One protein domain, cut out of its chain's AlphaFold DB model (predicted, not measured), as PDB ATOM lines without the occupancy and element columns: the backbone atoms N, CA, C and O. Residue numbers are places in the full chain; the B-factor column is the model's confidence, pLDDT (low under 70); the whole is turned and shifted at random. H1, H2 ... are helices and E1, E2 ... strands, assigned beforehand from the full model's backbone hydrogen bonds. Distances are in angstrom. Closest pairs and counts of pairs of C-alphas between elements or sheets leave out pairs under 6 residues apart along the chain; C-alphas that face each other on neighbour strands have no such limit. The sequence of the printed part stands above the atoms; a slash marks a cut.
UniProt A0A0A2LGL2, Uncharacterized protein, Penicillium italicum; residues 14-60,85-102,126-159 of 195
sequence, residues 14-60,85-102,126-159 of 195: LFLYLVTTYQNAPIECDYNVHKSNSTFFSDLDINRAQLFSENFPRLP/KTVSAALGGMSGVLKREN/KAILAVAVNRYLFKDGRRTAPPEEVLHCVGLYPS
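This is residues 14 to 60, 85 to 102 and 126 to 159 of the 195 residues of an uncharacterized protein of Penicillium italicum (UniProt A0A0A2LGL2). A long, strongly twisted ribbon of two antiparallel strands, E1 and E2, has the long helix H1 over one face, running slantwise to the strands, while the short strand E3 and the short helix H2 sit at one end of the ribbon. Residues 14 to 36, a long stretch with no named element, run the length of H1 to the opposite end, where the chain folds back into the helix. The printed part has 99 residues, with two named helices and three named strands in the order H1, E1, E2, E3, H2; the sheet order is E1 - E2 - E3, antiparallel throughout, and the class is mixed, helices and strands. The whole is loose, with a radius of gyration of the C-alphas of 16.7 A, and elongated, spanning 51 by 27 by 22 A.

After residues 14 to 36, H1 takes residues 37 to 55, 28.1 A long, from C-alpha 37 at (-64.773, -36.610, 51.670). E1, residues 88 to 98, is 29.7 A long. E2, residues 130 to 140, is 33.3 A long and begins with C-alpha 130 at (-56.862, -36.460, 57.687). E3 is residues 143 to 145. H2, residues 147 to 154, ends with C-alpha 154 at (-30.994, -32.893, 42.426).

H1 is on the sheet, on one face of it, in two layers, a helix layer and a strand layer. Its height over the sheet is 6.8 A. It lies over E2 and not over E1, but only just: 6 of its C-alphas fall on E2 and 2 on E1. On the local plane it stands at 44 degrees to E2, slantwise to the strands. The closest C-alphas of H1 and E2 are those of Leu 44 and Ala 132, 7.1 A apart. E1 and E2 are antiparallel at 165 degrees, with N 90 and O 137 2.8 A apart and N 133 and O 95 2.8 A apart, both within hydrogen-bond range. The hairpin E2 and E3 is antiparallel at 121 degrees, with N 145 and O 138 2.9 A apart, within hydrogen-bond range. The sheet is only just strongly twisted, its C-alphas lying up to 4.2 A off the best plane. H2 only grazes the sheet, with its residues 147 to 150; the C-alphas of Phe 138 and Pro 147 are the closest of E2 and H2, at 6.8 A. H1 and H2 are apart. In H2 every O i to N i+4 pair is within hydrogen-bond range; in H1, 14 of 15 are.

The two C-alphas farthest apart, those of Asn 32 and Ser 159, are 54.2 A from each other. Residues 61 to 84 and 103 to 125 are not printed; the C-alphas across these cuts are 9.5 A and 11.7 A apart. Of the links printed whole, E2 to E3 and E3 to H2 are tight. The mean pLDDT of the printed part is 71.3, with 43 residues under 70, among them residues 23 to 39 and 85 to 96 of this model.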
ATOM      1  N   LEU A  14     -34.346 -32.287  52.036       69.25
ATOM      2  CA  LEU A  14     -35.206 -33.473  51.894       69.25
ATOM      3  C   LEU A  14     -36.296 -33.596  52.981       69.25
ATOM      4  O   LEU A  14     -37.352 -34.172  52.726       69.25
ATOM      5  N   PHE A  15     -36.053 -33.043  54.174       75.88
ATOM      6  CA  PHE A  15     -36.989 -33.044  55.306       75.88
ATOM      7  C   PHE A  15     -37.709 -31.698  55.522       75.88
ATOM      8  O   PHE A  15     -38.331 -31.495  56.565       75.88
ATOM      9  N   LEU A  16     -37.637 -30.769  54.560       76.00
ATOM     10  CA  LEU A  16     -38.365 -29.503  54.619       76.00
ATOM     11  C   LEU A  16     -39.881 -29.751  54.592       76.00
ATOM     12  O   LEU A  16     -40.389 -30.526  53.782       76.00
ATOM     13  N   TYR A  17     -40.608 -29.057  55.467       81.25
ATOM     14  CA  TYR A  17     -42.066 -29.093  55.522       81.25
ATOM     15  C   TYR A  17     -42.661 -27.828  54.894       81.25
ATOM     16  O   TYR A  17     -42.145 -26.725  55.079       81.25
ATOM     17  N   LEU A  18     -43.778 -27.987  54.185       81.25
ATOM     18  CA  LEU A  18     -44.582 -26.890  53.647       81.25
ATOM     19  C   LEU A  18     -45.916 -26.841  54.402       81.25
ATOM     20  O   LEU A  18     -46.609 -27.855  54.494       81.25
ATOM     21  N   VAL A  19     -46.283 -25.668  54.923       84.56
ATOM     22  CA  VAL A  19     -47.609 -25.423  55.516       84.56
ATOM     23  C   VAL A  19     -48.425 -24.574  54.554       84.56
ATOM     24  O   VAL A  19     -48.062 -23.438  54.253       84.56
ATOM     25  N   THR A  20     -49.544 -25.121  54.095       78.56
ATOM     26  CA  THR A  20     -50.496 -24.453  53.208       78.56
ATOM     27  C   THR A  20     -51.811 -24.196  53.934       78.56
ATOM     28  O   THR A  20     -52.326 -25.041  54.664       78.56
ATOM     29  N   THR A  21     -52.387 -23.016  53.711       79.25
ATOM     30  CA  THR A  21     -53.747 -22.681  54.147       79.25
ATOM     31  C   THR A  21     -54.650 -22.631  52.926       79.25
ATOM     32  O   THR A  21     -54.473 -21.767  52.068       79.25
ATOM     33  N   TYR A  22     -55.622 -23.536  52.855       70.12
ATOM     34  CA  TYR A  22     -56.620 -23.573  51.790       70.12
ATOM     35  C   TYR A  22     -58.018 -23.353  52.373       70.12
ATOM     36  O   TYR A  22     -58.328 -23.833  53.465       70.12
ATOM     37  N   GLN A  23     -58.852 -22.613  51.646       67.06
ATOM     38  CA  GLN A  23     -60.272 -22.438  51.935       67.06
ATOM     39  C   GLN A  23     -61.049 -22.819  50.680       67.06
ATOM     40  O   GLN A  23     -60.712 -22.371  49.586       67.06
ATOM     41  N   ASN A  24     -62.076 -23.646  50.847       63.41
ATOM     42  CA  ASN A  24     -62.936 -24.054  49.745       63.41
ATOM     43  C   ASN A  24     -63.879 -22.925  49.354       63.41
ATOM     44  O   ASN A  24     -64.416 -22.224  50.217       63.41
ATOM     45  N   ALA A  25     -64.129 -22.787  48.055       64.12
ATOM     46  CA  ALA A  25     -65.219 -21.939  47.605       64.12
ATOM     47  C   ALA A  25     -66.556 -22.559  48.071       64.12
ATOM     48  O   ALA A  25     -66.704 -23.779  47.985       64.12
ATOM     49  N   PRO A  26     -67.565 -21.777  48.505       60.22
ATOM     50  CA  PRO A  26     -68.847 -22.330  48.969       60.22
ATOM     51  C   PRO A  26     -69.591 -23.207  47.942       60.22
ATOM     52  O   PRO A  26     -70.472 -23.972  48.315       60.22
ATOM     53  N   ILE A  27     -69.220 -23.105  46.661       65.81
ATOM     54  CA  ILE A  27     -69.732 -23.904  45.537       65.81
ATOM     55  C   ILE A  27     -69.061 -25.290  45.394       65.81
ATOM     56  O   ILE A  27     -69.522 -26.115  44.613       65.81
ATOM     57  N   GLU A  28     -67.983 -25.564  46.139       60.47
ATOM     58  CA  GLU A  28     -67.325 -26.884  46.228       60.47
ATOM     59  C   GLU A  28     -67.900 -27.761  47.354       60.47
ATOM     60  O   GLU A  28     -67.509 -28.922  47.514       60.47
ATOM     61  N   CYS A  29     -68.799 -27.204  48.167       61.41
ATOM     62  CA  CYS A  29     -69.537 -27.949  49.172       61.41
ATOM     63  C   CYS A  29     -70.667 -28.759  48.518       61.41
ATOM     64  O   CYS A  29     -71.305 -28.311  47.569       61.41
ATOM     65  N   ASP A  30     -70.930 -29.949  49.059       62.56
ATOM     66  CA  ASP A  30     -72.069 -30.789  48.681       62.56
ATOM     67  C   ASP A  30     -73.411 -30.082  48.972       62.56
ATOM     68  O   ASP A  30     -73.459 -29.100  49.713       62.56
ATOM     69  N   TYR A  31     -74.521 -30.599  48.443       53.94
ATOM     70  CA  TYR A  31     -75.871 -30.036  48.590       53.94
ATOM     71  C   TYR A  31     -76.278 -29.781  50.056       53.94
ATOM     72  O   TYR A  31     -76.973 -28.813  50.354       53.94
ATOM     73  N   ASN A  32     -75.783 -30.595  50.995       59.34
ATOM     74  CA  ASN A  32     -75.969 -30.398  52.441       59.34
ATOM     75  C   ASN A  32     -74.979 -29.380  53.060       59.34
ATOM     76  O   ASN A  32     -74.737 -29.405  54.266       59.34
ATOM     77  N   VAL A  33     -74.328 -28.544  52.248       54.69
ATOM     78  CA  VAL A  33     -73.193 -27.655  52.573       54.69
ATOM     79  C   VAL A  33     -71.950 -28.393  53.112       54.69
ATOM     80  O   VAL A  33     -70.984 -27.759  53.523       54.69
ATOM     81  N   HIS A  34     -71.914 -29.728  53.121       58.09
ATOM     82  CA  HIS A  34     -70.786 -30.487  53.677       58.09
ATOM     83  C   HIS A  34     -69.580 -30.470  52.724       58.09
ATOM     84  O   HIS A  34     -69.719 -30.731  51.528       58.09
ATOM     85  N   LYS A  35     -68.368 -30.235  53.244       60.28
ATOM     86  CA  LYS A  35     -67.137 -30.458  52.467       60.28
ATOM     87  C   LYS A  35     -66.998 -31.954  52.175       60.28
ATOM     88  O   LYS A  35     -66.854 -32.749  53.101       60.28
ATOM     89  N   SER A  36     -67.037 -32.331  50.896       61.50
ATOM     90  CA  SER A  36     -67.058 -33.744  50.500       61.50
ATOM     91  C   SER A  36     -65.783 -34.494  50.923       61.50
ATOM     92  O   SER A  36     -64.686 -33.928  50.958       61.50
ATOM     93  N   ASN A  37     -65.906 -35.793  51.214       65.25
ATOM     94  CA  ASN A  37     -64.773 -36.610  51.670       65.25
ATOM     95  C   ASN A  37     -63.646 -36.720  50.623       65.25
ATOM     96  O   ASN A  37     -62.478 -36.846  50.992       65.25
ATOM     97  N   SER A  38     -63.965 -36.622  49.329       68.94
ATOM     98  CA  SER A  38     -62.983 -36.566  48.238       68.94
ATOM     99  C   SER A  38     -62.216 -35.242  48.195       68.94
ATOM    100  O   SER A  38     -61.041 -35.251  47.833       68.94
ATOM    101  N   THR A  39     -62.805 -34.121  48.627       69.69
ATOM    102  CA  THR A  39     -62.123 -32.815  48.636       69.69
ATOM    103  C   THR A  39     -60.868 -32.829  49.520       69.69
ATOM    104  O   THR A  39     -59.869 -32.215  49.168       69.69
ATOM    105  N   PHE A  40     -60.854 -33.595  50.619       72.25
ATOM    106  CA  PHE A  40     -59.642 -33.788  51.433       72.25
ATOM    107  C   PHE A  40     -58.491 -34.449  50.662       72.25
ATOM    108  O   PHE A  40     -57.332 -34.093  50.866       72.25
ATOM    109  N   PHE A  41     -58.794 -35.421  49.797       72.88
ATOM    110  CA  PHE A  41     -57.782 -36.054  48.953       72.88
ATOM    111  C   PHE A  41     -57.258 -35.060  47.910       72.88
ATOM    112  O   PHE A  41     -56.049 -34.988  47.722       72.88
ATOM    113  N   SER A  42     -58.124 -34.219  47.332       78.88
ATOM    114  CA  SER A  42     -57.713 -33.119  46.448       78.88
ATOM    115  C   SER A  42     -56.772 -32.121  47.136       78.88
ATOM    116  O   SER A  42     -55.727 -31.795  46.576       78.88
ATOM    117  N   ASP A  43     -57.082 -31.679  48.361       79.88
ATOM    118  CA  ASP A  43     -56.208 -30.775  49.129       79.88
ATOM    119  C   ASP A  43     -54.820 -31.403  49.363       79.88
ATOM    120  O   ASP A  43     -53.785 -30.765  49.169       79.88
ATOM    121  N   LEU A  44     -54.785 -32.677  49.771       79.56
ATOM    122  CA  LEU A  44     -53.548 -33.421  50.032       79.56
ATOM    123  C   LEU A  44     -52.742 -33.672  48.742       79.56
ATOM    124  O   LEU A  44     -51.507 -33.670  48.778       79.56
ATOM    125  N   ASP A  45     -53.424 -33.827  47.607       82.44
ATOM    126  CA  ASP A  45     -52.837 -33.961  46.271       82.44
ATOM    127  C   ASP A  45     -52.239 -32.643  45.755       82.44
ATOM    128  O   ASP A  45     -51.166 -32.660  45.145       82.44
ATOM    129  N   ILE A  46     -52.870 -31.502  46.050       83.69
ATOM    130  CA  ILE A  46     -52.329 -30.160  45.782       83.69
ATOM    131  C   ILE A  46     -51.096 -29.912  46.660       83.69
ATOM    132  O   ILE A  46     -50.017 -29.617  46.141       83.69
ATOM    133  N   ASN A  47     -51.218 -30.122  47.973       84.75
ATOM    134  CA  ASN A  47     -50.151 -29.869  48.943       84.75
ATOM    135  C   ASN A  47     -48.888 -30.695  48.644       84.75
ATOM    136  O   ASN A  47     -47.777 -30.162  48.661       84.75
ATOM    137  N   ARG A  48     -49.035 -31.988  48.305       82.88
ATOM    138  CA  ARG A  48     -47.884 -32.821  47.909       82.88
ATOM    139  C   ARG A  48     -47.283 -32.381  46.573       82.88
ATOM    140  O   ARG A  48     -46.084 -32.535  46.386       82.88
ATOM    141  N   ALA A  49     -48.089 -31.879  45.630       84.12
ATOM    142  CA  ALA A  49     -47.604 -31.438  44.324       84.12
ATOM    143  C   ALA A  49     -46.817 -30.126  44.437       84.12
ATOM    144  O   ALA A  49     -45.797 -29.968  43.765       84.12
ATOM    145  N   GLN A  50     -47.232 -29.230  45.336       84.56
ATOM    146  CA  GLN A  50     -46.484 -28.028  45.701       84.56
ATOM    147  C   GLN A  50     -45.157 -28.396  46.374       84.56
ATOM    148  O   GLN A  50     -44.106 -28.064  45.834       84.56
ATOM    149  N   LEU A  51     -45.184 -29.186  47.456       83.19
ATOM    150  CA  LEU A  51     -43.970 -29.641  48.151       83.19
ATOM    151  C   LEU A  51     -43.008 -30.405  47.220       83.19
ATOM    152  O   LEU A  51     -41.792 -30.234  47.304       83.19
ATOM    153  N   PHE A  52     -43.534 -31.224  46.304       81.69
ATOM    154  CA  PHE A  52     -42.727 -31.899  45.288       81.69
ATOM    155  C   PHE A  52     -42.104 -30.899  44.303       81.69
ATOM    156  O   PHE A  52     -40.925 -31.014  43.991       81.69
ATOM    157  N   SER A  53     -42.854 -29.896  43.840       78.88
ATOM    158  CA  SER A  53     -42.340 -28.875  42.914       78.88
ATOM    159  C   SER A  53     -41.282 -27.967  43.554       78.88
ATOM    160  O   SER A  53     -40.360 -27.534  42.866       78.88
ATOM    161  N   GLU A  54     -41.379 -27.706  44.860       78.81
ATOM    162  CA  GLU A  54     -40.380 -26.942  45.619       78.81
ATOM    163  C   GLU A  54     -39.091 -27.732  45.883       78.81
ATOM    164  O   GLU A  54     -38.007 -27.158  45.811       78.81
ATOM    165  N   ASN A  55     -39.185 -29.046  46.128       77.25
ATOM    166  CA  ASN A  55     -38.016 -29.919  46.302       77.25
ATOM    167  C   ASN A  55     -37.363 -30.328  44.971       77.25
ATOM    168  O   ASN A  55     -36.146 -30.480  44.896       77.25
ATOM    169  N   PHE A  56     -38.152 -30.481  43.903       75.62
ATOM    170  CA  PHE A  56     -37.696 -30.904  42.576       75.62
ATOM    171  C   PHE A  56     -37.917 -29.820  41.495       75.62
ATOM    172  O   PHE A  56     -38.451 -30.127  40.425       75.62
ATOM    173  N   PRO A  57     -37.468 -28.559  41.697       65.75
ATOM    174  CA  PRO A  57     -37.724 -27.452  40.765       65.75
ATOM    175  C   PRO A  57     -37.008 -27.636  39.418       65.75
ATOM    176  O   PRO A  57     -37.309 -26.954  38.436       65.75
ATOM    177  N   ARG A  58     -36.034 -28.552  39.369       61.59
ATOM    178  CA  ARG A  58     -35.336 -29.016  38.169       61.59
ATOM    179  C   ARG A  58     -35.111 -30.525  38.289       61.59
ATOM    180  O   ARG A  58     -34.047 -30.952  38.727       61.59
ATOM    181  N   LEU A  59     -36.107 -31.332  37.905       62.62
ATOM    182  CA  LEU A  59     -35.879 -32.768  37.692       62.62
ATOM    183  C   LEU A  59     -34.692 -32.952  36.727       62.62
ATOM    184  O   LEU A  59     -34.601 -32.219  35.734       62.62
ATOM    185  N   PRO A  60     -33.764 -33.883  37.010       54.12
ATOM    186  CA  PRO A  60     -32.492 -33.916  36.315       54.12
ATOM    187  C   PRO A  60     -32.698 -34.254  34.838       54.12
ATOM    188  O   PRO A  60     -33.275 -35.283  34.470       54.12
ATOM    189  N   LYS A  85     -33.379 -37.223  27.094       53.88
ATOM    190  CA  LYS A  85     -34.272 -37.984  27.964       53.88
ATOM    191  C   LYS A  85     -34.309 -37.280  29.312       53.88
ATOM    192  O   LYS A  85     -33.323 -37.272  30.041       53.88
ATOM    193  N   THR A  86     -35.434 -36.662  29.631       57.06
ATOM    194  CA  THR A  86     -35.660 -36.077  30.954       57.06
ATOM    195  C   THR A  86     -36.215 -37.151  31.883       57.06
ATOM    196  O   THR A  86     -37.145 -37.862  31.497       57.06
ATOM    197  N   VAL A  87     -35.679 -37.258  33.101       61.50
ATOM    198  CA  VAL A  87     -36.239 -38.156  34.121       61.50
ATOM    199  C   VAL A  87     -37.615 -37.633  34.532       61.50
ATOM    200  O   VAL A  87     -37.751 -36.471  34.916       61.50
ATOM    201  N   SER A  88     -38.639 -38.482  34.473       64.25
ATOM    202  CA  SER A  88     -39.972 -38.169  34.987       64.25
ATOM    203  C   SER A  88     -40.181 -38.789  36.368       64.25
ATOM    204  O   SER A  88     -39.719 -39.894  36.658       64.25
ATOM    205  N   ALA A  89     -40.895 -38.080  37.238       68.50
ATOM    206  CA  ALA A  89     -41.413 -38.653  38.471       68.50
ATOM    207  C   ALA A  89     -42.817 -39.203  38.201       68.50
ATOM    208  O   ALA A  89     -43.752 -38.445  37.944       68.50
ATOM    209  N   ALA A  90     -42.964 -40.523  38.234       69.88
ATOM    210  CA  ALA A  90     -44.261 -41.177  38.215       69.88
ATOM    211  C   ALA A  90     -44.829 -41.208  39.639       69.88
ATOM    212  O   ALA A  90     -44.153 -41.621  40.587       69.88
ATOM    213  N   LEU A  91     -46.088 -40.796  39.794       66.94
ATOM    214  CA  LEU A  91     -46.800 -40.987  41.052       66.94
ATOM    215  C   LEU A  91     -47.083 -42.487  41.219       66.94
ATOM    216  O   LEU A  91     -47.672 -43.104  40.335       66.94
ATOM    217  N   GLY A  92     -46.612 -43.088  42.311       65.62
ATOM    218  CA  GLY A  92     -46.701 -44.533  42.526       65.62
ATOM    219  C   GLY A  92     -47.997 -44.958  43.202       65.62
ATOM    220  O   GLY A  92     -48.649 -45.901  42.770       65.62
ATOM    221  N   GLY A  93     -48.365 -44.260  44.274       62.31
ATOM    222  CA  GLY A  93     -49.592 -44.528  45.014       62.31
ATOM    223  C   GLY A  93     -49.713 -43.673  46.267       62.31
ATOM    224  O   GLY A  93     -48.713 -43.253  46.851       62.31
ATOM    225  N   MET A  94     -50.952 -43.439  46.680       63.94
ATOM    226  CA  MET A  94     -51.318 -42.678  47.870       63.94
ATOM    227  C   MET A  94     -52.078 -43.594  48.825       63.94
ATOM    228  O   MET A  94     -52.935 -44.360  48.394       63.94
ATOM    229  N   SER A  95     -51.785 -43.499  50.119       69.06
ATOM    230  CA  SER A  95     -52.618 -44.076  51.175       69.06
ATOM    231  C   SER A  95     -53.040 -42.956  52.113       69.06
ATOM    232  O   SER A  95     -52.181 -42.252  52.644       69.06
ATOM    233  N   GLY A  96     -54.348 -42.757  52.274       66.00
ATOM    234  CA  GLY A  96     -54.927 -41.693  53.090       66.00
ATOM    235  C   GLY A  96     -55.908 -42.249  54.113       66.00
ATOM    236  O   GLY A  96     -56.730 -43.102  53.788       66.00
ATOM    237  N   VAL A  97     -55.832 -41.746  55.344       72.44
ATOM    238  CA  VAL A  97     -56.752 -42.067  56.438       72.44
ATOM    239  C   VAL A  97     -57.456 -40.784  56.866       72.44
ATOM    240  O   VAL A  97     -56.839 -39.878  57.434       72.44
ATOM    241  N   LEU A  98     -58.763 -40.715  56.608       68.38
ATOM    242  CA  LEU A  98     -59.639 -39.699  57.182       68.38
ATOM    243  C   LEU A  98     -59.937 -40.096  58.632       68.38
ATOM    244  O   LEU A  98     -60.554 -41.127  58.889       68.38
ATOM    245  N   LYS A  99     -59.475 -39.290  59.588       65.31
ATOM    246  CA  LYS A  99     -59.637 -39.530  61.029       65.31
ATOM    247  C   LYS A  99     -60.859 -38.811  61.608       65.31
ATOM    248  O   LYS A  99     -61.334 -39.182  62.682       65.31
ATOM    249  N   ARG A 100     -61.375 -37.788  60.913       63.19
ATOM    250  CA  ARG A 100     -62.607 -37.079  61.275       63.19
ATOM    251  C   ARG A 100     -63.253 -36.377  60.075       63.19
ATOM    252  O   ARG A 100     -62.577 -35.675  59.335       63.19
ATOM    253  N   GLU A 101     -64.572 -36.503  59.962       56.09
ATOM    254  CA  GLU A 101     -65.425 -35.688  59.085       56.09
ATOM    255  C   GLU A 101     -65.316 -34.186  59.427       56.09
ATOM    256  O   GLU A 101     -65.315 -33.809  60.606       56.09
ATOM    257  N   ASN A 102     -65.269 -33.321  58.405       55.78
ATOM    258  CA  ASN A 102     -65.364 -31.872  58.590       55.78
ATOM    259  C   ASN A 102     -66.829 -31.433  58.641       55.78
ATOM    260  O   ASN A 102     -67.485 -31.316  57.608       55.78
ATOM    261  N   LYS A 126     -57.095 -34.053  68.399       55.88
ATOM    262  CA  LYS A 126     -58.446 -33.796  67.865       55.88
ATOM    263  C   LYS A 126     -58.452 -32.868  66.639       55.88
ATOM    264  O   LYS A 126     -59.476 -32.804  65.964       55.88
ATOM    265  N   ALA A 127     -57.352 -32.160  66.360       63.59
ATOM    266  CA  ALA A 127     -57.234 -31.210  65.250       63.59
ATOM    267  C   ALA A 127     -56.794 -31.859  63.923       63.59
ATOM    268  O   ALA A 127     -57.021 -31.291  62.859       63.59
ATOM    269  N   ILE A 128     -56.195 -33.056  63.965       71.19
ATOM    270  CA  ILE A 128     -55.786 -33.794  62.762       71.19
ATOM    271  C   ILE A 128     -57.015 -34.475  62.145       71.19
ATOM    272  O   ILE A 128     -57.498 -35.491  62.647       71.19
ATOM    273  N   LEU A 129     -57.514 -33.900  61.050       73.31
ATOM    274  CA  LEU A 129     -58.710 -34.359  60.335       73.31
ATOM    275  C   LEU A 129     -58.410 -35.541  59.402       73.31
ATOM    276  O   LEU A 129     -59.123 -36.540  59.417       73.31
ATOM    277  N   ALA A 130     -57.328 -35.445  58.628       74.69
ATOM    278  CA  ALA A 130     -56.862 -36.460  57.687       74.69
ATOM    279  C   ALA A 130     -55.327 -36.525  57.688       74.69
ATOM    280  O   ALA A 130     -54.660 -35.541  58.008       74.69
ATOM    281  N   VAL A 131     -54.773 -37.675  57.305       80.12
ATOM    282  CA  VAL A 131     -53.337 -37.877  57.048       80.12
ATOM    283  C   VAL A 131     -53.195 -38.701  55.772       80.12
ATOM    284  O   VAL A 131     -53.937 -39.665  55.596       80.12
ATOM    285  N   ALA A 132     -52.233 -38.374  54.907       81.50
ATOM    286  CA  ALA A 132     -51.879 -39.222  53.770       81.50
ATOM    287  C   ALA A 132     -50.366 -39.382  53.603       81.50
ATOM    288  O   ALA A 132     -49.589 -38.471  53.882       81.50
ATOM    289  N   VAL A 133     -49.970 -40.552  53.108       82.94
ATOM    290  CA  VAL A 133     -48.598 -40.920  52.760       82.94
ATOM    291  C   VAL A 133     -48.544 -41.198  51.261       82.94
ATOM    292  O   VAL A 133     -49.326 -41.993  50.735       82.94
ATOM    293  N   ASN A 134     -47.608 -40.547  50.576       82.19
ATOM    294  CA  ASN A 134     -47.442 -40.621  49.127       82.19
ATOM    295  C   ASN A 134     -46.169 -41.395  48.769       82.19
ATOM    296  O   ASN A 134     -45.134 -41.226  49.412       82.19
ATOM    297  N   ARG A 135     -46.227 -42.224  47.722       84.12
ATOM    298  CA  ARG A 135     -45.072 -42.923  47.141       84.12
ATOM    299  C   ARG A 135     -44.825 -42.426  45.719       84.12
ATOM    300  O   ARG A 135     -45.753 -42.363  44.914       84.12
ATOM    301  N   TYR A 136     -43.564 -42.150  45.403       83.81
ATOM    302  CA  TYR A 136     -43.097 -41.711  44.087       83.81
ATOM    303  C   TYR A 136     -42.113 -42.736  43.513       83.81
ATOM    304  O   TYR A 136     -41.385 -43.384  44.266       83.81
ATOM    305  N   LEU A 137     -42.091 -42.894  42.188       82.81
ATOM    306  CA  LEU A 137     -41.104 -43.699  41.467       82.81
ATOM    307  C   LEU A 137     -40.502 -42.861  40.339       82.81
ATOM    308  O   LEU A 137     -41.229 -42.324  39.507       82.81
ATOM    309  N   PHE A 138     -39.177 -42.789  40.258       82.81
ATOM    310  CA  PHE A 138     -38.503 -42.062  39.184       82.81
ATOM    311  C   PHE A 138     -38.292 -42.951  37.948       82.81
ATOM    312  O   PHE A 138     -38.075 -44.163  38.060       82.81
ATOM    313  N   LYS A 139     -38.386 -42.363  36.752       76.50
ATOM    314  CA  LYS A 139     -38.364 -43.066  35.462       76.50
ATOM    315  C   LYS A 139     -37.489 -42.346  34.431       76.50
ATOM    316  O   LYS A 139     -37.796 -41.223  34.044       76.50
ATOM    317  N   ASP A 140     -36.466 -43.026  33.908       70.38
ATOM    318  CA  ASP A 140     -35.858 -42.679  32.611       70.38
ATOM    319  C   ASP A 140     -36.532 -43.517  31.517       70.38
ATOM    320  O   ASP A 140     -36.205 -44.689  31.299       70.38
ATOM    321  N   GLY A 141     -37.532 -42.934  30.852       71.44
ATOM    322  CA  GLY A 141     -38.290 -43.585  29.784       71.44
ATOM    323  C   GLY A 141     -38.957 -44.892  30.232       71.44
ATOM    324  O   GLY A 141     -40.064 -44.882  30.764       71.44
ATOM    325  N   ARG A 142     -38.298 -46.034  29.984       72.81
ATOM    326  CA  ARG A 142     -38.760 -47.377  30.397       72.81
ATOM    327  C   ARG A 142     -38.041 -47.940  31.632       72.81
ATOM    328  O   ARG A 142     -38.524 -48.918  32.197       72.81
ATOM    329  N   ARG A 143     -36.919 -47.358  32.069       72.00
ATOM    330  CA  ARG A 143     -36.177 -47.784  33.269       72.00
ATOM    331  C   ARG A 143     -36.718 -47.081  34.513       72.00
ATOM    332  O   ARG A 143     -37.095 -45.916  34.449       72.00
ATOM    333  N   THR A 144     -36.751 -47.782  35.646       77.88
ATOM    334  CA  THR A 144     -36.893 -47.141  36.965       77.88
ATOM    335  C   THR A 144     -35.522 -46.624  37.380       77.88
ATOM    336  O   THR A 144     -34.580 -47.411  37.394       77.88
ATOM    337  N   ALA A 145     -35.412 -45.336  37.696       77.00
ATOM    338  CA  ALA A 145     -34.207 -44.781  38.306       77.00
ATOM    339  C   ALA A 145     -34.276 -45.000  39.830       77.00
ATOM    340  O   ALA A 145     -35.350 -44.787  40.411       77.00
ATOM    341  N   PRO A 146     -33.196 -45.452  40.492       79.62
ATOM    342  CA  PRO A 146     -33.187 -45.594  41.941       79.62
ATOM    343  C   PRO A 146     -33.250 -44.205  42.604       79.62
ATOM    344  O   PRO A 146     -32.703 -43.236  42.075       79.62
ATOM    345  N   PRO A 147     -33.927 -44.069  43.758       81.12
ATOM    346  CA  PRO A 147     -34.152 -42.763  44.372       81.12
ATOM    347  C   PRO A 147     -32.857 -42.092  44.848       81.12
ATOM    348  O   PRO A 147     -32.776 -40.873  44.809       81.12
ATOM    349  N   GLU A 148     -31.845 -42.864  45.248       77.94
ATOM    350  CA  GLU A 148     -30.545 -42.359  45.714       77.94
ATOM    351  C   GLU A 148     -29.797 -41.581  44.618       77.94
ATOM    352  O   GLU A 148     -29.442 -40.422  44.830       77.94
ATOM    353  N   GLU A 149     -29.672 -42.148  43.410       74.00
ATOM    354  CA  GLU A 149     -29.112 -41.448  42.240       74.00
ATOM    355  C   GLU A 149     -29.879 -40.155  41.933       74.00
ATOM    356  O   GLU A 149     -29.276 -39.109  41.708       74.00
ATOM    357  N   VAL A 150     -31.217 -40.192  41.962       75.75
ATOM    358  CA  VAL A 150     -32.038 -39.013  41.644       75.75
ATOM    359  C   VAL A 150     -31.885 -37.919  42.700       75.75
ATOM    360  O   VAL A 150     -31.779 -36.745  42.344       75.75
ATOM    361  N   LEU A 151     -31.833 -38.275  43.984       78.69
ATOM    362  CA  LEU A 151     -31.631 -37.310  45.062       78.69
ATOM    363  C   LEU A 151     -30.211 -36.724  45.029       78.69
ATOM    364  O   LEU A 151     -30.076 -35.513  45.192       78.69
ATOM    365  N   HIS A 152     -29.175 -37.514  44.715       74.31
ATOM    366  CA  HIS A 152     -27.838 -36.992  44.405       74.31
ATOM    367  C   HIS A 152     -27.870 -36.015  43.214       74.31
ATOM    368  O   HIS A 152     -27.341 -34.910  43.317       74.31
ATOM    369  N   CYS A 153     -28.522 -36.370  42.099       70.19
ATOM    370  CA  CYS A 153     -28.592 -35.525  40.898       70.19
ATOM    371  C   CYS A 153     -29.323 -34.188  41.112       70.19
ATOM    372  O   CYS A 153     -29.022 -33.217  40.420       70.19
ATOM    373  N   VAL A 154     -30.286 -34.131  42.036       71.88
ATOM    374  CA  VAL A 154     -30.994 -32.893  42.426       71.88
ATOM    375  C   VAL A 154     -30.239 -32.154  43.546       71.88
ATOM    376  O   VAL A 154     -30.555 -31.012  43.865       71.88
ATOM    377  N   GLY A 155     -29.208 -32.775  44.125       73.00
ATOM    378  CA  GLY A 155     -28.437 -32.239  45.243       73.00
ATOM    379  C   GLY A 155     -29.166 -32.311  46.587       73.00
ATOM    380  O   GLY A 155     -28.807 -31.561  47.484       73.00
ATOM    381  N   LEU A 156     -30.177 -33.173  46.735       75.50
ATOM    382  CA  LEU A 156     -30.953 -33.397  47.967       75.50
ATOM    383  C   LEU A 156     -30.362 -34.487  48.881       75.50
ATOM    384  O   LEU A 156     -30.945 -34.799  49.919       75.50
ATOM    385  N   TYR A 157     -29.250 -35.108  48.480       72.75
ATOM    386  CA  TYR A 157     -28.581 -36.187  49.206       72.75
ATOM    387  C   TYR A 157     -27.057 -35.982  49.145       72.75
ATOM    388  O   TYR A 157     -26.543 -35.640  48.073       72.75
ATOM    389  N   PRO A 158     -26.328 -36.127  50.268       69.88
ATOM    390  CA  PRO A 158     -24.939 -35.687  50.372       69.88
ATOM    391  C   PRO A 158     -23.999 -36.534  49.506       69.88
ATOM    392  O   PRO A 158     -23.955 -37.755  49.619       69.88
ATOM    393  N   SER A 159     -23.207 -35.875  48.655       57.28
ATOM    394  CA  SER A 159     -22.279 -36.522  47.707       57.28
ATOM    395  C   SER A 159     -21.072 -37.213  48.353       57.28
ATOM    396  O   SER A 159     -20.316 -37.894  47.664       57.28
TER     397      SER A 159